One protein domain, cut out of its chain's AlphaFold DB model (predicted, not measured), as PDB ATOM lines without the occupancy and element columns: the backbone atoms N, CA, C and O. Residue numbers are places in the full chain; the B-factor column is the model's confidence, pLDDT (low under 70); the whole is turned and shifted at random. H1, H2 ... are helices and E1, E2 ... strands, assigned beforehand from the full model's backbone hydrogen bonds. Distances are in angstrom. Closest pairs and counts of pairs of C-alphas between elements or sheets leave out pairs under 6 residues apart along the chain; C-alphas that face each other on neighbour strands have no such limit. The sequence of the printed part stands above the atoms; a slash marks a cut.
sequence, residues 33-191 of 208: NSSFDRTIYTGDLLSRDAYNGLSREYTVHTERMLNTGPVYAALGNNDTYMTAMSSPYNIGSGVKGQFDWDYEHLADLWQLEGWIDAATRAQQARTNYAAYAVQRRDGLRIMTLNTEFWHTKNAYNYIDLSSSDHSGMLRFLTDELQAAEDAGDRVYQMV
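Overview. This is residues 33 to 191 of the 208 residues of an uncharacterized protein of Daedalea quercina L-15889 (UniProt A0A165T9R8). Two small groups of strands lie between two helices: H6 runs along one face of the sheet E3 E4 E5, and on the other side of that sheet stand the parallel pair E1 E2 and then H1. The helical hairpin H2 H3 lies to one side, with H2 near H1 and E2, and few contacts join the two strand groups. The printed part has 159 residues, in the order E1 H1 E2 H2 H3 E3 E4 H4 H5 H6 E5; the class is mixed, helices and strands, with under half of the residues in named elements. The sheet's order is E3 E4 E5, mixed. The whole is compact, with a radius of gyration of the C-alphas of 15.9 A and spans of 44 by 39 by 26 A.

Along the chain. Find C-alpha 39 at (68.046, 106.326, 64.815), where E1 begins, residues 39 to 41. H1 follows at residues 56 to 65, 14.6 A long, then E2 at 71 to 73. Look next for H2, residues 100 to 112, 18.1 A, and H3, residues 118 to 126, 12.2 A. E3 is residues 133 to 135; E4 is 140 to 144, 13.2 A. The four-residue H4 and H5 are 147 to 150 and 155 to 158. H6, residues 169 to 183, starts at (52.924, 104.436, 46.702) and spans 20.9 A. E5, residues 186 to 190, is 13.1 A long and ends at (64.174, 106.157, 53.879).

Arrangement. Start at the sheet, where E3 and E4 form an antiparallel hairpin; N 134 and O 142 are 2.8 A apart, within hydrogen-bond range. E4 and E5 are parallel, with N 188 and O 141 at 2.8 A. H6 is on this sheet at a height of 9.7 A, along the strands, making two layers, helix over sheet. E4, H4 H5 H6 and E5 form a strand-helix-strand unit, parallel neighbour strands with helices between; E1, H1, E2 is another, its crossover right-handed. E1 and E2 are parallel, with N 41 and O 72 at 2.8 A. The closest C-alphas of E2 and E4 are those of Ala 73 and Thr 144, 7.6 A. H2 and H3, a helical hairpin, touch at a shallow tilt of 16 degrees, opposite ways; their closest C-alphas, those of Glu 104 and Ala 125, are 5.0 A apart. H4 and H5 are close but not clearly touching, C-alphas 149 and 157 being 6.3 A apart. In H1, H2, H3 and H6 every O i to N i+4 pair is within hydrogen-bond range; H4 and H5 are too short for one.

Size, cuts and confidence. The farthest C-alphas, those of Asn 33 and Ser 162, are 54.4 A apart. The printed part has no cut. The long links are E1 to H1, 14 residues, and E2 to H2, 26. Look for pLDDT under 70 at residues 66 to 70, 122 and 125 to 129; the mean of the printed part is 84.7.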
ATOM      1  N   ASN A  33      75.820 109.516  78.039       89.50
ATOM      2  CA  ASN A  33      74.973 110.393  78.849       89.50
ATOM      3  C   ASN A  33      74.092 111.325  77.998       89.50
ATOM      4  O   ASN A  33      73.564 112.312  78.515       89.50
ATOM      5  N   SER A  34      73.954 111.058  76.698       84.25
ATOM      6  CA  SER A  34      73.099 111.831  75.796       84.25
ATOM      7  C   SER A  34      72.277 110.915  74.895       84.25
ATOM      8  O   SER A  34      72.630 109.770  74.632       84.25
ATOM      9  N   SER A  35      71.132 111.405  74.437       79.00
ATOM     10  CA  SER A  35      70.305 110.670  73.485       79.00
ATOM     11  C   SER A  35      70.718 111.010  72.058       79.00
ATOM     12  O   SER A  35      71.044 112.160  71.760       79.00
ATOM     13  N   PHE A  36      70.659 110.023  71.164       80.56
ATOM     14  CA  PHE A  36      70.687 110.303  69.734       80.56
ATOM     15  C   PHE A  36      69.453 111.114  69.347       80.56
ATOM     16  O   PHE A  36      68.350 110.848  69.816       80.56
ATOM     17  N   ASP A  37      69.651 112.086  68.462       81.12
ATOM     18  CA  ASP A  37      68.558 112.871  67.891       81.12
ATOM     19  C   ASP A  37      67.608 112.005  67.037       81.12
ATOM     20  O   ASP A  37      66.396 112.220  67.005       81.12
ATOM     21  N   ARG A  38      68.161 110.995  66.355       80.38
ATOM     22  CA  ARG A  38      67.411 109.939  65.669       80.38
ATOM     23  C   ARG A  38      68.243 108.688  65.476       80.38
ATOM     24  O   ARG A  38      69.453 108.773  65.263       80.38
ATOM     25  N   THR A  39      67.542 107.568  65.390       84.38
ATOM     26  CA  THR A  39      68.046 106.326  64.815       84.38
ATOM     27  C   THR A  39      67.264 106.024  63.542       84.38
ATOM     28  O   THR A  39      66.071 106.313  63.450       84.38
ATOM     29  N   ILE A  40      67.954 105.483  62.542       85.81
ATOM     30  CA  ILE A  40      67.378 105.050  61.271       85.81
ATOM     31  C   ILE A  40      67.634 103.555  61.144       85.81
ATOM     32  O   ILE A  40      68.767 103.107  61.320       85.81
ATOM     33  N   TYR A  41      66.587 102.812  60.819       87.19
ATOM     34  CA  TYR A  41      66.633 101.388  60.544       87.19
ATOM     35  C   TYR A  41      65.960 101.120  59.197       87.19
ATOM     36  O   TYR A  41      64.853 101.582  58.951       87.19
ATOM     37  N   THR A  42      66.639 100.431  58.285       88.94
ATOM     38  CA  THR A  42      66.147 100.211  56.914       88.94
ATOM     39  C   THR A  42      65.822  98.741  56.649       88.94
ATOM     40  O   THR A  42      66.021  98.276  55.531       88.94
ATOM     41  N   GLY A  43      65.377  98.023  57.683       87.94
ATOM     42  CA  GLY A  43      64.917  96.640  57.584       87.94
ATOM     43  C   GLY A  43      66.038  95.606  57.493       87.94
ATOM     44  O   GLY A  43      67.149  95.827  57.991       87.94
ATOM     45  N   ASP A  44      65.725  94.470  56.869       90.12
ATOM     46  CA  ASP A  44      66.563  93.265  56.773       90.12
ATOM     47  C   ASP A  44      66.832  92.628  58.152       90.12
ATOM     48  O   ASP A  44      67.967  92.374  58.568       90.12
ATOM     49  N   LEU A  45      65.743  92.395  58.882       88.25
ATOM     50  CA  LEU A  45      65.692  91.857  60.231       88.25
ATOM     51  C   LEU A  45      65.891  90.344  60.289       88.25
ATOM     52  O   LEU A  45      66.621  89.849  61.154       88.25
ATOM     53  N   LEU A  46      65.184  89.600  59.435       89.38
ATOM     54  CA  LEU A  46      65.152  88.145  59.541       89.38
ATOM     55  C   LEU A  46      66.410  87.525  58.941       89.38
ATOM     56  O   LEU A  46      67.021  88.042  58.002       89.38
ATOM     57  N   SER A  47      66.785  86.370  59.488       87.38
ATOM     58  CA  SER A  47      67.827  85.524  58.919       87.38
ATOM     59  C   SER A  47      67.450  85.053  57.514       87.38
ATOM     60  O   SER A  47      66.283  84.878  57.163       87.38
ATOM     61  N   ARG A  48      68.468  84.752  56.709       86.19
ATOM     62  CA  ARG A  48      68.347  84.150  55.374       86.19
ATOM     63  C   ARG A  48      68.169  82.632  55.465       86.19
ATOM     64  O   ARG A  48      68.727  81.885  54.655       86.19
ATOM     65  N   ASP A  49      67.425  82.183  56.471       84.69
ATOM     66  CA  ASP A  49      67.082  80.779  56.640       84.69
ATOM     67  C   ASP A  49      66.185  80.308  55.490       84.69
ATOM     68  O   ASP A  49      65.542  81.088  54.784       84.69
ATOM     69  N   ALA A  50      66.156  78.994  55.269       81.81
ATOM     70  CA  ALA A  50      65.245  78.425  54.289       81.81
ATOM     71  C   ALA A  50      63.792  78.753  54.667       81.81
ATOM     72  O   ALA A  50      63.440  78.815  55.841       81.81
ATOM     73  N   TYR A  51      62.930  78.895  53.661       75.62
ATOM     74  CA  TYR A  51      61.534  79.312  53.831       75.62
ATOM     75  C   TYR A  51      60.749  78.481  54.864       75.62
ATOM     76  O   TYR A  51      59.877  78.992  55.552       75.62
ATOM     77  N   ASN A  52      61.070  77.192  55.009       79.50
ATOM     78  CA  ASN A  52      60.442  76.299  55.989       79.50
ATOM     79  C   ASN A  52      60.904  76.521  57.444       79.50
ATOM     80  O   ASN A  52      60.357  75.889  58.345       79.50
ATOM     81  N   GLY A  53      61.920  77.355  57.663       81.06
ATOM     82  CA  GLY A  53      62.382  77.809  58.975       81.06
ATOM     83  C   GLY A  53      61.838  79.183  59.378       81.06
ATOM     84  O   GLY A  53      61.999  79.566  60.532       81.06
ATOM     85  N   LEU A  54      61.182  79.902  58.462       87.69
ATOM     86  CA  LEU A  54      60.585  81.212  58.714       87.69
ATOM     87  C   LEU A  54      59.063  81.090  58.847       87.69
ATOM     88  O   LEU A  54      58.424  80.235  58.234       87.69
ATOM     89  N   SER A  55      58.464  81.960  59.654       90.31
ATOM     90  CA  SER A  55      57.011  82.065  59.788       90.31
ATOM     91  C   SER A  55      56.607  83.483  60.166       90.31
ATOM     92  O   SER A  55      57.433  84.276  60.620       90.31
ATOM     93  N   ARG A  56      55.315  83.793  60.035       90.00
ATOM     94  CA  ARG A  56      54.747  85.052  60.530       90.00
ATOM     95  C   ARG A  56      55.039  85.266  62.020       90.00
ATOM     96  O   ARG A  56      55.387  86.364  62.436       90.00
ATOM     97  N   GLU A  57      54.901  84.225  62.833       90.00
ATOM     98  CA  GLU A  57      55.165  84.283  64.273       90.00
ATOM     99  C   GLU A  57      56.638  84.571  64.562       90.00
ATOM    100  O   GLU A  57      56.938  85.316  65.493       90.00
ATOM    101  N   TYR A  58      57.545  84.016  63.754       88.62
ATOM    102  CA  TYR A  58      58.970  84.313  63.841       88.62
ATOM    103  C   TYR A  58      59.265  85.782  63.501       88.62
ATOM    104  O   TYR A  58      60.011  86.423  64.242       88.62
ATOM    105  N   THR A  59      58.628  86.338  62.461       88.62
ATOM    106  CA  THR A  59      58.720  87.770  62.123       88.62
ATOM    107  C   THR A  59      58.314  88.649  63.304       88.62
ATOM    108  O   THR A  59      59.140  89.381  63.848       88.62
ATOM    109  N   VAL A  60      57.076  88.482  63.783       86.75
ATOM    110  CA  VAL A  60      56.514  89.279  64.889       86.75
ATOM    111  C   VAL A  60      57.344  89.128  66.169       86.75
ATOM    112  O   VAL A  60      57.499  90.073  66.944       86.75
ATOM    113  N   HIS A  61      57.872  87.929  66.436       86.56
ATOM    114  CA  HIS A  61      58.742  87.703  67.587       86.56
ATOM    115  C   HIS A  61      60.060  88.474  67.462       86.56
ATOM    116  O   HIS A  61      60.497  89.082  68.438       86.56
ATOM    117  N   THR A  62      60.673  88.464  66.278       85.19
ATOM    118  CA  THR A  62      61.970  89.105  66.042       85.19
ATOM    119  C   THR A  62      61.862  90.627  66.121       85.19
ATOM    120  O   THR A  62      62.692  91.251  66.782       85.19
ATOM    121  N   GLU A  63      60.805  91.229  65.566       82.62
ATOM    122  CA  GLU A  63      60.579  92.684  65.642       82.62
ATOM    123  C   GLU A  63      60.424  93.167  67.088       82.62
ATOM    124  O   GLU A  63      61.015  94.168  67.487       82.62
ATOM    125  N   ARG A  64      59.724  92.398  67.929       78.94
ATOM    126  CA  ARG A  64      59.566  92.717  69.360       78.94
ATOM    127  C   ARG A  64      60.865  92.650  70.160       78.94
ATOM    128  O   ARG A  64      60.948  93.261  71.224       78.94
ATOM    129  N   MET A  65      61.849  91.877  69.704       75.19
ATOM    130  CA  MET A  65      63.134  91.729  70.397       75.19
ATOM    131  C   MET A  65      64.038  92.952  70.193       75.19
ATOM    132  O   MET A  65      64.903  93.214  71.031       75.19
ATOM    133  N   LEU A  66      63.827  93.725  69.123       69.31
ATOM    134  CA  LEU A  66      64.556  94.961  68.849       69.31
ATOM    135  C   LEU A  66      63.824  96.176  69.433       69.31
ATOM    136  O   LEU A  66      63.171  96.935  68.731       69.31
ATOM    137  N   ASN A  67      63.957  96.387  70.741       59.03
ATOM    138  CA  ASN A  67      63.487  97.617  71.384       59.03
ATOM    139  C   ASN A  67      64.642  98.631  71.501       59.03
ATOM    140  O   ASN A  67      65.403  98.594  72.469       59.03
ATOM    141  N   THR A  68      64.817  99.500  70.498       58.44
ATOM    142  CA  THR A  68      66.020 100.352  70.358       58.44
ATOM    143  C   THR A  68      65.796 101.867  70.501       58.44
ATOM    144  O   THR A  68      66.625 102.654  70.043       58.44
ATOM    145  N   GLY A  69      64.740 102.315  71.186       61.00
ATOM    146  CA  GLY A  69      64.457 103.752  71.356       61.00
ATOM    147  C   GLY A  69      63.870 104.395  70.085       61.00
ATOM    148  O   GLY A  69      63.306 103.672  69.271       61.00
ATOM    149  N   PRO A  70      63.971 105.729  69.883       60.06
ATOM    150  CA  PRO A  70      63.315 106.411  68.762       60.06
ATOM    151  C   PRO A  70      63.982 106.045  67.427       60.06
ATOM    152  O   PRO A  70      64.974 106.656  67.012       60.06
ATOM    153  N   VAL A  71      63.448 105.024  66.762       80.56
ATOM    154  CA  VAL A  71      64.036 104.414  65.564       80.56
ATOM    155  C   VAL A  71      63.082 104.537  64.398       80.56
ATOM    156  O   VAL A  71      62.206 103.713  64.267       80.56
ATOM    157  N   TYR A  72      63.280 105.474  63.481       84.50
ATOM    158  CA  TYR A  72      62.489 105.457  62.249       84.50
ATOM    159  C   TYR A  72      62.852 104.204  61.447       84.50
ATOM    160  O   TYR A  72      64.022 104.011  61.109       84.50
ATOM    161  N   ALA A  73      61.872 103.343  61.182       85.69
ATOM    162  CA  ALA A  73      62.076 102.074  60.486       85.69
ATOM    163  C   ALA A  73      61.452 102.087  59.083       85.69
ATOM    164  O   ALA A  73      60.325 102.549  58.933       85.69
ATOM    165  N   ALA A  74      62.153 101.569  58.077       86.94
ATOM    166  CA  ALA A  74      61.601 101.221  56.767       86.94
ATOM    167  C   ALA A  74      61.607  99.696  56.595       86.94
ATOM    168  O   ALA A  74      62.542  99.048  57.061       86.94
ATOM    169  N   LEU A  75      60.592  99.154  55.917       87.19
ATOM    170  CA  LEU A  75      60.495  97.726  55.607       87.19
ATOM    171  C   LEU A  75      61.587  97.316  54.603       87.19
ATOM    172  O   LEU A  75      61.722  97.927  53.536       87.19
ATOM    173  N   GLY A  76      62.336  96.274  54.949       88.44
ATOM    174  CA  GLY A  76      63.338  95.620  54.118       88.44
ATOM    175  C   GLY A  76      62.844  94.325  53.490       88.44
ATOM    176  O   GLY A  76      61.869  93.712  53.921       88.44
ATOM    177  N   ASN A  77      63.541  93.879  52.448       88.38
ATOM    178  CA  ASN A  77      63.098  92.724  51.677       88.38
ATOM    179  C   ASN A  77      63.160  91.395  52.460       88.38
ATOM    180  O   ASN A  77      62.589  90.409  51.997       88.38
ATOM    181  N   ASN A  78      63.914  91.297  53.560       89.38
ATOM    182  CA  ASN A  78      63.938  90.107  54.425       89.38
ATOM    183  C   ASN A  78      63.087  90.265  55.693       89.38
ATOM    184  O   ASN A  78      63.249  89.474  56.613       89.38
ATOM    185  N   ASP A  79      62.182  91.239  55.768       87.56
ATOM    186  CA  ASP A  79      61.371  91.449  56.977       87.56
ATOM    187  C   ASP A  79      60.094  90.602  56.996       87.56
ATOM    188  O   ASP A  79      59.454  90.454  58.031       87.56
ATOM    189  N   THR A  80      59.767  89.932  55.891       86.19
ATOM    190  CA  THR A  80      58.666  88.967  55.824       86.19
ATOM    191  C   THR A  80      59.185  87.551  55.574       86.19
ATOM    192  O   THR A  80      60.194  87.333  54.899       86.19
ATOM    193  N   TYR A  81      58.472  86.545  56.095       84.69
ATOM    194  CA  TYR A  81      58.805  85.132  55.846       84.69
ATOM    195  C   TYR A  81      58.711  84.761  54.351       84.69
ATOM    196  O   TYR A  81      59.411  83.868  53.878       84.69
ATOM    197  N   MET A  82      57.871  85.480  53.598       86.88
ATOM    198  CA  MET A  82      57.841  85.481  52.138       86.88
ATOM    199  C   MET A  82      58.797  86.535  51.591       86.88
ATOM    200  O   MET A  82      58.368  87.537  51.032       86.88
ATOM    201  N   THR A  83      60.097  86.276  51.743       87.75
ATOM    202  CA  THR A  83      61.169  87.210  51.389       87.75
ATOM    203  C   THR A  83      60.936  87.906  50.047       87.75
ATOM    204  O   THR A  83      60.787  87.258  49.005       87.75
ATOM    205  N   ALA A  84      61.035  89.232  50.077       87.94
ATOM    206  CA  ALA A  84      60.968  90.129  48.938       87.94
ATOM    207  C   ALA A  84      59.640  90.051  48.175       87.94
ATOM    208  O   ALA A  84      59.633  90.136  46.940       87.94
ATOM    209  N   MET A  85      58.536  89.858  48.897       89.00
ATOM    210  CA  MET A  85      57.187  89.815  48.353       89.00
ATOM    211  C   MET A  85      56.275  90.772  49.112       89.00
ATOM    212  O   MET A  85      56.157  90.714  50.328       89.00
ATOM    213  N   SER A  86      55.542  91.574  48.347       89.88
ATOM    214  CA  SER A  86      54.469  92.438  48.829       89.88
ATOM    215  C   SER A  86      53.342  92.427  47.811       89.88
ATOM    216  O   SER A  86      53.603  92.490  46.607       89.88
ATOM    217  N   SER A  87      52.093  92.380  48.271       89.62
ATOM    218  CA  SER A  87      50.926  92.341  47.386       89.62
ATOM    219  C   SER A  87      50.174  93.673  47.401       89.62
ATOM    220  O   SER A  87      49.696  94.077  48.463       89.62
ATOM    221  N   PRO A  88      50.013  94.343  46.244       87.06
ATOM    222  CA  PRO A  88      49.131  95.486  46.110       87.06
ATOM    223  C   PRO A  88      47.651  95.179  46.486       87.06
ATOM    224  O   PRO A  88      47.054  94.238  45.979       87.06
ATOM    225  N   TYR A  89      46.983  96.023  47.278       83.19
ATOM    226  CA  TYR A  89      45.537  96.172  47.472       83.19
ATOM    227  C   TYR A  89      44.755  96.219  46.154       83.19
ATOM    228  O   TYR A  89      43.591  95.801  46.141       83.19
ATOM    229  N   ASN A  90      45.350  96.738  45.070       84.88
ATOM    230  CA  ASN A  90      44.736  96.821  43.742       84.88
ATOM    231  C   ASN A  90      45.430  95.929  42.699       84.88
ATOM    232  O   ASN A  90      45.638  96.349  41.568       84.88
ATOM    233  N   ILE A  91      45.802  94.703  43.076       86.31
ATOM    234  CA  ILE A  91      46.394  93.697  42.170       86.31
ATOM    235  C   ILE A  91      45.351  92.820  41.439       86.31
ATOM    236  O   ILE A  91      45.685  91.835  40.785       86.31
ATOM    237  N   GLY A  92      44.060  93.121  41.591       81.75
ATOM    238  CA  GLY A  92      42.967  92.281  41.095       81.75
ATOM    239  C   GLY A  92      42.527  91.179  42.073       81.75
ATOM    240  O   GLY A  92      42.872  91.168  43.256       81.75
ATOM    241  N   SER A  93      41.671  90.266  41.603       75.25
ATOM    242  CA  SER A  93      41.027  89.245  42.443       75.25
ATOM    243  C   SER A  93      41.903  88.005  42.659       75.25
ATOM    244  O   SER A  93      42.493  87.498  41.711       75.25
ATOM    245  N   GLY A  94      41.903  87.452  43.879       80.62
ATOM    246  CA  GLY A  94      42.477  86.133  44.200       80.62
ATOM    247  C   GLY A  94      43.841  86.154  44.900       80.62
ATOM    248  O   GLY A  94      44.175  85.197  45.589       80.62
ATOM    249  N   VAL A  95      44.591  87.253  44.786       84.62
ATOM    250  CA  VAL A  95      45.917  87.431  45.420       84.62
ATOM    251  C   VAL A  95      46.044  88.746  46.202       84.62
ATOM    252  O   VAL A  95      47.112  89.087  46.708       84.62
ATOM    253  N   LYS A  96      44.932  89.476  46.336       84.88
ATOM    254  CA  LYS A  96      44.816  90.649  47.201       84.88
ATOM    255  C   LYS A  96      44.941  90.247  48.674       84.88
ATOM    256  O   LYS A  96      44.386  89.227  49.082       84.88
ATOM    257  N   GLY A  97      45.633  91.073  49.454       83.69
ATOM    258  CA  GLY A  97      45.654  90.995  50.916       83.69
ATOM    259  C   GLY A  97      46.551  89.913  51.521       83.69
ATOM    260  O   GLY A  97      46.477  89.643  52.715       83.69
ATOM    261  N   GLN A  98      47.425  89.293  50.722       87.44
ATOM    262  CA  GLN A  98      48.344  88.243  51.195       87.44
ATOM    263  C   GLN A  98      49.313  88.736  52.291       87.44
ATOM    264  O   GLN A  98      49.784  87.938  53.101       87.44
ATOM    265  N   PHE A  99      49.560  90.049  52.342       88.50
ATOM    266  CA  PHE A  99      50.487  90.713  53.265       88.50
ATOM    267  C   PHE A  99      49.805  91.750  54.166       88.50
ATOM    268  O   PHE A  99      50.492  92.454  54.896       88.50
ATOM    269  N   ASP A 100      48.466  91.825  54.180       86.62
ATOM    270  CA  ASP A 100      47.747  92.814  55.003       86.62
ATOM    271  C   ASP A 100      48.110  92.680  56.485       86.62
ATOM    272  O   ASP A 100      48.225  93.672  57.195       86.62
ATOM    273  N   TRP A 101      48.372  91.450  56.934       87.50
ATOM    274  CA  TRP A 101      48.807  91.185  58.299       87.50
ATOM    275  C   TRP A 101      50.105  91.902  58.685       87.50
ATOM    276  O   TRP A 101      50.268  92.248  59.853       87.50
ATOM    277  N   ASP A 102      51.024  92.059  57.734       86.62
ATOM    278  CA  ASP A 102      52.340  92.662  57.929       86.62
ATOM    279  C   ASP A 102      52.205  94.184  57.933       86.62
ATOM    280  O   ASP A 102      52.654  94.867  58.849       86.62
ATOM    281  N   TYR A 103      51.435  94.713  56.981       86.06
ATOM    282  CA  TYR A 103      51.125  96.139  56.905       86.06
ATOM    283  C   TYR A 103      50.364  96.626  58.144       86.06
ATOM    284  O   TYR A 103      50.674  97.691  58.677       86.06
ATOM    285  N   GLU A 104      49.396  95.845  58.632       85.88
ATOM    286  CA  GLU A 104      48.702  96.121  59.892       85.88
ATOM    287  C   GLU A 104      49.660  96.076  61.085       85.88
ATOM    288  O   GLU A 104      49.585  96.950  61.950       85.88
ATOM    289  N   HIS A 105      50.576  95.102  61.120       85.88
ATOM    290  CA  HIS A 105      51.538  94.968  62.209       85.88
ATOM    291  C   HIS A 105      52.502  96.156  62.282       85.88
ATOM    292  O   HIS A 105      52.661  96.745  63.352       85.88
ATOM    293  N   LEU A 106      53.093  96.542  61.151       85.31
ATOM    294  CA  LEU A 106      54.005  97.681  61.065       85.31
ATOM    295  C   LEU A 106      53.305  98.993  61.405       85.31
ATOM    296  O   LEU A 106      53.836  99.787  62.175       85.31
ATOM    297  N   ALA A 107      52.090  99.202  60.892       85.25
ATOM    298  CA  ALA A 107      51.330 100.405  61.200       85.25
ATOM    299  C   ALA A 107      50.987 100.489  62.703       85.25
ATOM    300  O   ALA A 107      51.024 101.576  63.281       85.25
ATOM    301  N   ASP A 108      50.721  99.356  63.365       85.38
ATOM    302  CA  ASP A 108      50.567  99.303  64.827       85.38
ATOM    303  C   ASP A 108      51.859  99.642  65.571       85.38
ATOM    304  O   ASP A 108      51.815 100.388  66.551       85.38
ATOM    305  N   LEU A 109      53.006  99.136  65.110       82.88
ATOM    306  CA  LEU A 109      54.307  99.466  65.696       82.88
ATOM    307  C   LEU A 109      54.618 100.961  65.544       82.88
ATOM    308  O   LEU A 109      54.982 101.617  66.515       82.88
ATOM    309  N   TRP A 110      54.398 101.540  64.365       83.44
ATOM    310  CA  TRP A 110      54.652 102.964  64.119       83.44
ATOM    311  C   TRP A 110      53.725 103.873  64.916       83.44
ATOM    312  O   TRP A 110      54.140 104.941  65.370       83.44
ATOM    313  N   GLN A 111      52.474 103.452  65.114       85.00
ATOM    314  CA  GLN A 111      51.551 104.161  65.990       85.00
ATOM    315  C   GLN A 111      51.985 104.053  67.459       85.00
ATOM    316  O   GLN A 111      51.927 105.050  68.180       85.00
ATOM    317  N   LEU A 112      52.423 102.871  67.907       83.44
ATOM    318  CA  LEU A 112      52.917 102.650  69.270       83.44
ATOM    319  C   LEU A 112      54.124 103.545  69.583       83.44
ATOM    320  O   LEU A 112      54.195 104.119  70.669       83.44
ATOM    321  N   GLU A 113      55.016 103.712  68.611       79.62
ATOM    322  CA  GLU A 113      56.182 104.598  68.693       79.62
ATOM    323  C   GLU A 113      55.834 106.089  68.496       79.62
ATOM    324  O   GLU A 113      56.689 106.970  68.620       79.62
ATOM    325  N   GLY A 114      54.564 106.397  68.211       80.81
ATOM    326  CA  GLY A 114      54.053 107.756  68.051       80.81
ATOM    327  C   GLY A 114      54.490 108.451  66.760       80.81
ATOM    328  O   GLY A 114      54.434 109.679  66.697       80.81
ATOM    329  N   TRP A 115      54.939 107.707  65.745       82.75
ATOM    330  CA  TRP A 115      55.342 108.277  64.450       82.75
ATOM    331  C   TRP A 115      54.143 108.610  63.573       82.75
ATOM    332  O   TRP A 115      54.199 109.540  62.778       82.75
ATOM    333  N   ILE A 116      53.048 107.872  63.729       82.50
ATOM    334  CA  ILE A 116      51.802 108.116  63.004       82.50
ATOM    335  C   ILE A 116      50.634 108.202  63.981       82.50
ATOM    336  O   ILE A 116      50.628 107.565  65.037       82.50
ATOM    337  N   ASP A 117      49.623 108.992  63.625       84.88
ATOM    338  CA  ASP A 117      48.374 109.036  64.376       84.88
ATOM    339  C   ASP A 117      47.430 107.886  63.977       84.88
ATOM    340  O   ASP A 117      47.661 107.143  63.021       84.88
ATOM    341  N   ALA A 118      46.334 107.724  64.721       82.38
ATOM    342  CA  ALA A 118      45.374 106.649  64.474       82.38
ATOM    343  C   ALA A 118      44.694 106.746  63.093       82.38
ATOM    344  O   ALA A 118      44.310 105.721  62.523       82.38
ATOM    345  N   ALA A 119      44.529 107.959  62.552       79.88
ATOM    346  CA  ALA A 119      43.917 108.174  61.243       79.88
ATOM    347  C   ALA A 119      44.867 107.738  60.119       79.88
ATOM    348  O   ALA A 119      44.474 106.971  59.238       79.88
ATOM    349  N   THR A 120      46.128 108.148  60.213       77.62
ATOM    350  CA  THR A 120      47.228 107.789  59.318       77.62
ATOM    351  C   THR A 120      47.509 106.291  59.381       77.62
ATOM    352  O   THR A 120      47.580 105.649  58.337       77.62
ATOM    353  N   ARG A 121      47.538 105.691  60.581       80.44
ATOM    354  CA  ARG A 121      47.615 104.229  60.772       80.44
ATOM    355  C   ARG A 121      46.479 103.513  60.057       80.44
ATOM    356  O   ARG A 121      46.707 102.540  59.344       80.44
ATOM    357  N   ALA A 122      45.244 103.985  60.233       68.06
ATOM    358  CA  ALA A 122      44.086 103.391  59.574       68.06
ATOM    359  C   ALA A 122      44.146 103.539  58.047       68.06
ATOM    360  O   ALA A 122      43.711 102.632  57.346       68.06
ATOM    361  N   GLN A 123      44.676 104.648  57.525       72.38
ATOM    362  CA  GLN A 123      44.893 104.834  56.093       72.38
ATOM    363  C   GLN A 123      45.994 103.904  55.568       72.38
ATOM    364  O   GLN A 123      45.765 103.193  54.599       72.38
ATOM    365  N   GLN A 124      47.149 103.828  56.228       71.00
ATOM    366  CA  GLN A 124      48.272 102.982  55.807       71.00
ATOM    367  C   GLN A 124      47.920 101.499  55.800       71.00
ATOM    368  O   GLN A 124      48.122 100.837  54.785       71.00
ATOM    369  N   ALA A 125      47.253 101.014  56.850       65.44
ATOM    370  CA  ALA A 125      46.731  99.649  56.900       65.44
ATOM    371  C   ALA A 125      45.687  99.346  55.801       65.44
ATOM    372  O   ALA A 125      45.473  98.189  55.460       65.44
ATOM    373  N   ARG A 126      45.005 100.367  55.254       61.25
ATOM    374  CA  ARG A 126      43.930 100.197  54.256       61.25
ATOM    375  C   ARG A 126      44.363 100.450  52.814       61.25
ATOM    376  O   ARG A 126      43.746  99.892  51.907       61.25
ATOM    377  N   THR A 127      45.328 101.339  52.589       63.69
ATOM    378  CA  THR A 127      45.618 101.887  51.254       63.69
ATOM    379  C   THR A 127      47.103 102.066  50.957       63.69
ATOM    380  O   THR A 127      47.470 101.975  49.789       63.69
ATOM    381  N   ASN A 128      47.947 102.321  51.967       58.41
ATOM    382  CA  ASN A 128      49.328 102.781  51.776       58.41
ATOM    383  C   ASN A 128      50.302 101.832  52.487       58.41
ATOM    384  O   ASN A 128      50.808 102.102  53.571       58.41
ATOM    385  N   TYR A 129      50.495 100.688  51.851       66.81
ATOM    386  CA  TYR A 129      51.513  99.672  52.084       66.81
ATOM    387  C   TYR A 129      52.768 100.158  52.792       66.81
ATOM    388  O   TYR A 129      53.477 100.982  52.223       66.81
ATOM    389  N   ALA A 130      53.061  99.579  53.958       70.50
ATOM    390  CA  ALA A 130      54.323  99.655  54.697       70.50
ATOM    391  C   ALA A 130      55.213 100.895  54.414       70.50
ATOM    392  O   ALA A 130      56.433 100.789  54.274       70.50
ATOM    393  N   ALA A 131      54.603 102.077  54.388       81.75
ATOM    394  CA  ALA A 131      55.219 103.359  54.104       81.75
ATOM    395  C   ALA A 131      54.505 104.407  54.953       81.75
ATOM    396  O   ALA A 131      53.280 104.375  55.093       81.75
ATOM    397  N   TYR A 132      55.258 105.343  55.515       86.25
ATOM    398  CA  TYR A 132      54.702 106.444  56.287       86.25
ATOM    399  C   TYR A 132      55.492 107.723  56.103       86.25
ATOM    400  O   TYR A 132      56.659 107.695  55.725       86.25
ATOM    401  N   ALA A 133      54.849 108.845  56.412       88.38
ATOM    402  CA  ALA A 133      55.498 110.129  56.576       88.38
ATOM    403  C   ALA A 133      55.187 110.674  57.972       88.38
ATOM    404  O   ALA A 133      54.077 110.517  58.479       88.38
ATOM    405  N   VAL A 134      56.182 111.291  58.601       87.81
ATOM    406  CA  VAL A 134      56.067 111.917  59.920       87.81
ATOM    407  C   VAL A 134      56.857 113.214  59.941       87.81
ATOM    408  O   VAL A 134      58.011 113.266  59.508       87.81
ATOM    409  N   GLN A 135      56.249 114.273  60.469       86.81
ATOM    410  CA  GLN A 135      56.947 115.527  60.718       86.81
ATOM    411  C   GLN A 135      57.525 115.527  62.130       86.81
ATOM    412  O   GLN A 135      56.819 115.358  63.127       86.81
ATOM    413  N   ARG A 136      58.835 115.729  62.223       85.31
ATOM    414  CA  ARG A 136      59.523 115.901  63.499       85.31
ATOM    415  C   ARG A 136      59.331 117.314  64.041       85.31
ATOM    416  O   ARG A 136      59.054 118.262  63.312       85.31
ATOM    417  N   ARG A 137      59.577 117.470  65.344       82.81
ATOM    418  CA  ARG A 137      59.496 118.765  66.047       82.81
ATOM    419  C   ARG A 137      60.469 119.825  65.521       82.81
ATOM    420  O   ARG A 137      60.237 121.005  65.744       82.81
ATOM    421  N   ASP A 138      61.546 119.413  64.862       84.75
ATOM    422  CA  ASP A 138      62.543 120.292  64.246       84.75
ATOM    423  C   ASP A 138      62.225 120.652  62.783       84.75
ATOM    424  O   ASP A 138      63.053 121.263  62.113       84.75
ATOM    425  N   GLY A 139      61.040 120.283  62.278       85.12
ATOM    426  CA  GLY A 139      60.596 120.589  60.915       85.12
ATOM    427  C   GLY A 139      61.125 119.629  59.846       85.12
ATOM    428  O   GLY A 139      60.809 119.790  58.671       85.12
ATOM    429  N   LEU A 140      61.908 118.609  60.217       88.81
ATOM    430  CA  LEU A 140      62.295 117.565  59.273       88.81
ATOM    431  C   LEU A 140      61.131 116.595  59.052       88.81
ATOM    432  O   LEU A 140      60.643 115.981  60.003       88.81
ATOM    433  N   ARG A 141      60.747 116.383  57.793       91.00
ATOM    434  CA  ARG A 141      59.822 115.311  57.426       91.00
ATOM    435  C   ARG A 141      60.603 114.038  57.132       91.00
ATOM    436  O   ARG A 141      61.505 114.036  56.297       91.00
ATOM    437  N   ILE A 142      60.277 112.959  57.825       89.38
ATOM    438  CA  ILE A 142      60.800 111.625  57.538       89.38
ATOM    439  C   ILE A 142      59.739 110.882  56.749       89.38
ATOM    440  O   ILE A 142      58.570 110.934  57.114       89.38
ATOM    441  N   MET A 143      60.148 110.208  55.680       89.62
ATOM    442  CA  MET A 143      59.249 109.428  54.838       89.62
ATOM    443  C   MET A 143      59.893 108.097  54.476       89.62
ATOM    444  O   MET A 143      61.036 108.072  54.026       89.62
ATOM    445  N   THR A 144      59.161 107.003  54.633       88.56
ATOM    446  CA  THR A 144      59.595 105.658  54.254       88.56
ATOM    447  C   THR A 144      58.861 105.200  53.002       88.56
ATOM    448  O   THR A 144      57.713 105.584  52.794       88.56
ATOM    449  N   LEU A 145      59.509 104.391  52.159       88.44
ATOM    450  CA  LEU A 145      58.848 103.706  51.043       88.44
ATOM    451  C   LEU A 145      59.107 102.202  51.114       88.44
ATOM    452  O   LEU A 145      60.228 101.774  51.400       88.44
ATOM    453  N   ASN A 146      58.091 101.414  50.769       88.50
ATOM    454  CA  ASN A 146      58.221  99.973  50.618       88.50
ATOM    455  C   ASN A 146      58.802  99.636  49.234       88.50
ATOM    456  O   ASN A 146      58.102  99.628  48.217       88.50
ATOM    457  N   THR A 147      60.097  99.322  49.199       87.69
ATOM    458  CA  THR A 147      60.799  99.024  47.942       87.69
ATOM    459  C   THR A 147      60.413  97.696  47.292       87.69
ATOM    460  O   THR A 147      60.755  97.452  46.132       87.69
ATOM    461  N   GLU A 148      59.660  96.834  47.976       88.12
ATOM    462  CA  GLU A 148      59.238  95.551  47.417       88.12
ATOM    463  C   GLU A 148      58.326  95.717  46.187       88.12
ATOM    464  O   GLU A 148      58.347  94.868  45.290       88.12
ATOM    465  N   PHE A 149      57.582  96.825  46.063       87.88
ATOM    466  CA  PHE A 149      56.710  97.095  44.901       87.88
ATOM    467  C   PHE A 149      57.441  97.402  43.593       87.88
ATOM    468  O   PHE A 149      56.816  97.462  42.539       87.88
ATOM    469  N   TRP A 150      58.760  97.566  43.630       83.38
ATOM    470  CA  TRP A 150      59.597  97.633  42.427       83.38
ATOM    471  C   TRP A 150      60.765  96.648  42.479       83.38
ATOM    472  O   TRP A 150      61.662  96.675  41.634       83.38
ATOM    473  N   HIS A 151      60.761  95.749  43.461       87.19
ATOM    474  CA  HIS A 151      61.767  94.716  43.578       87.19
ATOM    475  C   HIS A 151      61.534  93.597  42.555       87.19
ATOM    476  O   HIS A 151      60.426  93.080  42.401       87.19
ATOM    477  N   THR A 152      62.592  93.168  41.867       88.50
ATOM    478  CA  THR A 152      62.478  92.219  40.746       88.50
ATOM    479  C   THR A 152      62.088  90.804  41.167       88.50
ATOM    480  O   THR A 152      61.541  90.072  40.342       88.50
ATOM    481  N   LYS A 153      62.338  90.409  42.426       89.75
ATOM    482  CA  LYS A 153      61.916  89.098  42.959       89.75
ATOM    483  C   LYS A 153      60.464  89.065  43.434       89.75
ATOM    484  O   LYS A 153      59.953  87.978  43.687       89.75
ATOM    485  N   ASN A 154      59.809  90.217  43.558       90.44
ATOM    486  CA  ASN A 154      58.426  90.254  43.994       90.44
ATOM    487  C   ASN A 154      57.520  89.792  42.841       90.44
ATOM    488  O   ASN A 154      57.276  90.531  41.888       90.44
ATOM    489  N   ALA A 155      57.024  88.556  42.926       91.19
ATOM    490  CA  ALA A 155      56.183  87.952  41.893       91.19
ATOM    491  C   ALA A 155      54.870  88.724  41.656       91.19
ATOM    492  O   ALA A 155      54.347  88.719  40.542       91.19
ATOM    493  N   TYR A 156      54.365  89.424  42.676       90.62
ATOM    494  CA  TYR A 156      53.135  90.210  42.598       90.62
ATOM    495  C   TYR A 156      53.270  91.408  41.643       90.62
ATOM    496  O   TYR A 156      52.292  91.780  40.997       90.62
ATOM    497  N   ASN A 157      54.486  91.933  41.444       88.81
ATOM    498  CA  ASN A 157      54.748  93.037  40.510       88.81
ATOM    499  C   ASN A 157      54.502  92.667  39.034       88.81
ATOM    500  O   ASN A 157      54.540  93.545  38.177       88.81
ATOM    501  N   TYR A 158      54.259  91.389  38.720       89.69
ATOM    502  CA  TYR A 158      54.062  90.896  37.352       89.69
ATOM    503  C   TYR A 158      52.638  90.381  37.072       89.69
ATOM    504  O   TYR A 158      52.400  89.837  35.995       89.69
ATOM    505  N   ILE A 159      51.701  90.504  38.023       89.94
ATOM    506  CA  ILE A 159      50.339  89.946  37.896       89.94
ATOM    507  C   ILE A 159      49.398  90.889  37.138       89.94
ATOM    508  O   ILE A 159      48.674  90.446  36.247       89.94
ATOM    509  N   ASP A 160      49.415  92.177  37.472       86.19
ATOM    510  CA  ASP A 160      48.646  93.215  36.793       86.19
ATOM    511  C   ASP A 160      49.609  94.331  36.390       86.19
ATOM    512  O   ASP A 160      50.285  94.916  37.233       86.19
ATOM    513  N   LEU A 161      49.724  94.553  35.081       87.06
ATOM    514  CA  LEU A 161      50.600  95.561  34.478       87.06
ATOM    515  C   LEU A 161      49.790  96.679  33.808       87.06
ATOM    516  O   LEU A 161      50.322  97.436  32.995       87.06
ATOM    517  N   SER A 162      48.486  96.759  34.095       89.06
ATOM    518  CA  SER A 162      47.608  97.795  33.544       89.06
ATOM    519  C   SER A 162      47.849  99.173  34.169       89.06
ATOM    520  O   SER A 162      47.529 100.187  33.547       89.06
ATOM    521  N   SER A 163      48.445  99.221  35.363       87.12
ATOM    522  CA  SER A 163      48.880 100.435  36.050       87.12
ATOM    523  C   SER A 163      50.332 100.309  36.506       87.12
ATOM    524  O   SER A 163      50.815  99.237  36.857       87.12
ATOM    525  N   SER A 164      51.042 101.434  36.546       83.12
ATOM    526  CA  SER A 164      52.388 101.511  37.121       83.12
ATOM    527  C   SER A 164      52.389 101.720  38.641       83.12
ATOM    528  O   SER A 164      53.456 101.714  39.243       83.12
ATOM    529  N   ASP A 165      51.223 101.954  39.255       87.50
ATOM    530  CA  ASP A 165      51.087 102.273  40.684       87.50
ATOM    531  C   ASP A 165      49.907 101.521  41.319       87.50
ATOM    532  O   ASP A 165      49.008 102.108  41.923       87.50
ATOM    533  N   HIS A 166      49.879 100.192  41.172       86.81
ATOM    534  CA  HIS A 166      48.891  99.347  41.860       86.81
ATOM    535  C   HIS A 166      48.971  99.496  43.388       86.81
ATOM    536  O   HIS A 166      47.978  99.258  44.085       86.81
ATOM    537  N   SER A 167      50.130  99.926  43.901       84.88
ATOM    538  CA  SER A 167      50.333 100.244  45.306       84.88
ATOM    539  C   SER A 167      49.955 101.674  45.716       84.88
ATOM    540  O   SER A 167      50.007 102.009  46.890       84.88
ATOM    541  N   GLY A 168      49.595 102.580  44.811       86.50
ATOM    542  CA  GLY A 168      49.388 103.986  45.195       86.50
ATOM    543  C   GLY A 168      50.595 104.644  45.899       86.50
ATOM    544  O   GLY A 168      50.465 105.745  46.431       86.50
ATOM    545  N   MET A 169      51.756 103.982  45.959       87.06
ATOM    546  CA  MET A 169      52.924 104.436  46.702       87.06
ATOM    547  C   MET A 169      53.615 105.566  45.946       87.06
ATOM    548  O   MET A 169      54.147 106.478  46.573       87.06
ATOM    549  N   LEU A 170      53.581 105.544  44.607       87.31
ATOM    550  CA  LEU A 170      54.069 106.675  43.819       87.31
ATOM    551  C   LEU A 170      53.177 107.896  44.038       87.31
ATOM    552  O   LEU A 170      53.698 109.001  44.173       87.31
ATOM    553  N   ARG A 171      51.855 107.702  44.129       88.50
ATOM    554  CA  ARG A 171      50.919 108.771  44.494       88.50
ATOM    555  C   ARG A 171      51.209 109.336  45.882       88.50
ATOM    556  O   ARG A 171      51.414 110.542  45.993       88.50
ATOM    557  N   PHE A 172      51.328 108.470  46.888       87.75
ATOM    558  CA  PHE A 172      51.735 108.846  48.244       87.75
ATOM    559  C   PHE A 172      53.040 109.656  48.251       87.75
ATOM    560  O   PHE A 172      53.076 110.753  48.799       87.75
ATOM    561  N   LEU A 173      54.080 109.162  47.569       88.94
ATOM    562  CA  LEU A 173      55.368 109.844  47.443       88.94
ATOM    563  C   LEU A 173      55.208 111.250  46.853       88.94
ATOM    564  O   LEU A 173      55.743 112.211  47.401       88.94
ATOM    565  N   THR A 174      54.494 111.386  45.733       91.56
ATOM    566  CA  THR A 174      54.335 112.694  45.085       91.56
ATOM    567  C   THR A 174      53.523 113.672  45.924       91.56
ATOM    568  O   THR A 174      53.864 114.850  45.960       91.56
ATOM    569  N   ASP A 175      52.485 113.196  46.612       91.38
ATOM    570  CA  ASP A 175      51.622 114.054  47.422       91.38
ATOM    571  C   ASP A 175      52.372 114.550  48.675       91.38
ATOM    572  O   ASP A 175      52.299 115.733  49.007       91.38
ATOM    573  N   GLU A 176      53.173 113.692  49.319       90.12
ATOM    574  CA  GLU A 176      54.019 114.076  50.458       90.12
ATOM    575  C   GLU A 176      55.142 115.041  50.070       90.12
ATOM    576  O   GLU A 176      55.403 116.007  50.791       90.12
ATOM    577  N   LEU A 177      55.799 114.811  48.927       93.12
ATOM    578  CA  LEU A 177      56.836 115.717  48.431       93.12
ATOM    579  C   LEU A 177      56.259 117.086  48.064       93.12
ATOM    580  O   LEU A 177      56.872 118.094  48.408       93.12
ATOM    581  N   GLN A 178      55.081 117.139  47.430       95.31
ATOM    582  CA  GLN A 178      54.430 118.415  47.125       95.31
ATOM    583  C   GLN A 178      54.030 119.152  48.406       95.31
ATOM    584  O   GLN A 178      54.322 120.334  48.551       95.31
ATOM    585  N   ALA A 179      53.431 118.453  49.373       92.19
ATOM    586  CA  ALA A 179      53.064 119.055  50.652       92.19
ATOM    587  C   ALA A 179      54.285 119.559  51.441       92.19
ATOM    588  O   ALA A 179      54.181 120.540  52.177       92.19
ATOM    589  N   ALA A 180      55.436 118.891  51.319       92.44
ATOM    590  CA  ALA A 180      56.688 119.361  51.900       92.44
ATOM    591  C   ALA A 180      57.230 120.598  51.169       92.44
ATOM    592  O   ALA A 180      57.640 121.551  51.826       92.44
ATOM    593  N   GLU A 181      57.189 120.613  49.834       94.94
ATOM    594  CA  GLU A 181      57.598 121.765  49.023       94.94
ATOM    595  C   GLU A 181      56.763 123.011  49.349       94.94
ATOM    596  O   GLU A 181      57.330 124.062  49.654       94.94
ATOM    597  N   ASP A 182      55.435 122.875  49.383       96.06
ATOM    598  CA  ASP A 182      54.502 123.964  49.699       96.06
ATOM    599  C   ASP A 182      54.735 124.536  51.111       96.06
ATOM    600  O   ASP A 182      54.560 125.734  51.347       96.06
ATOM    601  N   ALA A 183      55.150 123.685  52.055       93.44
ATOM    602  CA  ALA A 183      55.474 124.065  53.429       93.44
ATOM    603  C   ALA A 183      56.917 124.582  53.607       93.44
ATOM    604  O   ALA A 183      57.245 125.126  54.664       93.44
ATOM    605  N   GLY A 184      57.784 124.424  52.600       93.25
ATOM    606  CA  GLY A 184      59.220 124.694  52.713       93.25
ATOM    607  C   GLY A 184      59.979 123.690  53.594       93.25
ATOM    608  O   GLY A 184      61.076 123.996  54.071       93.25
ATOM    609  N   ASP A 185      59.408 122.506  53.824       93.00
ATOM    610  CA  ASP A 185      60.003 121.433  54.618       93.00
ATOM    611  C   ASP A 185      61.153 120.751  53.862       93.00
ATOM    612  O   ASP A 185      61.188 120.662  52.632       93.00
ATOM    613  N   ARG A 186      62.088 120.170  54.620       93.12
ATOM    614  CA  ARG A 186      63.062 119.213  54.076       93.12
ATOM    615  C   ARG A 186      62.579 117.795  54.331       93.12
ATOM    616  O   ARG A 186      62.129 117.485  55.433       93.12
ATOM    617  N   VAL A 187      62.758 116.927  53.338       93.25
ATOM    618  CA  VAL A 187      62.370 115.516  53.421       93.25
ATOM    619  C   VAL A 187      63.607 114.628  53.514       93.25
ATOM    620  O   VAL A 187      64.535 114.742  52.715       93.25
ATOM    621  N   TYR A 188      63.618 113.727  54.494       92.00
ATOM    622  CA  TYR A 188      64.562 112.621  54.584       92.00
ATOM    623  C   TYR A 188      63.844 111.329  54.192       92.00
ATOM    624  O   TYR A 188      63.052 110.785  54.962       92.00
ATOM    625  N   GLN A 189      64.109 110.866  52.973       90.44
ATOM    626  CA  GLN A 189      63.522 109.644  52.440       90.44
ATOM    627  C   GLN A 189      64.333 108.418  52.872       90.44
ATOM    628  O   GLN A 189      65.557 108.383  52.743       90.44
ATOM    629  N   MET A 190      63.631 107.401  53.356       89.06
ATOM    630  CA  MET A 190      64.174 106.157  53.879       89.06
ATOM    631  C   MET A 190      63.631 104.976  53.093       89.06
ATOM    632  O   MET A 190      62.430 104.860  52.864       89.06
ATOM    633  N   VAL A 191      64.527 104.091  52.691       88.56
ATOM    634  CA  VAL A 191      64.201 102.890  51.933       88.56
ATOM    635  C   VAL A 191      65.215 101.801  52.243       88.56
ATOM    636  O   VAL A 191      66.332 102.097  52.668       88.56
TER     637      VAL A 191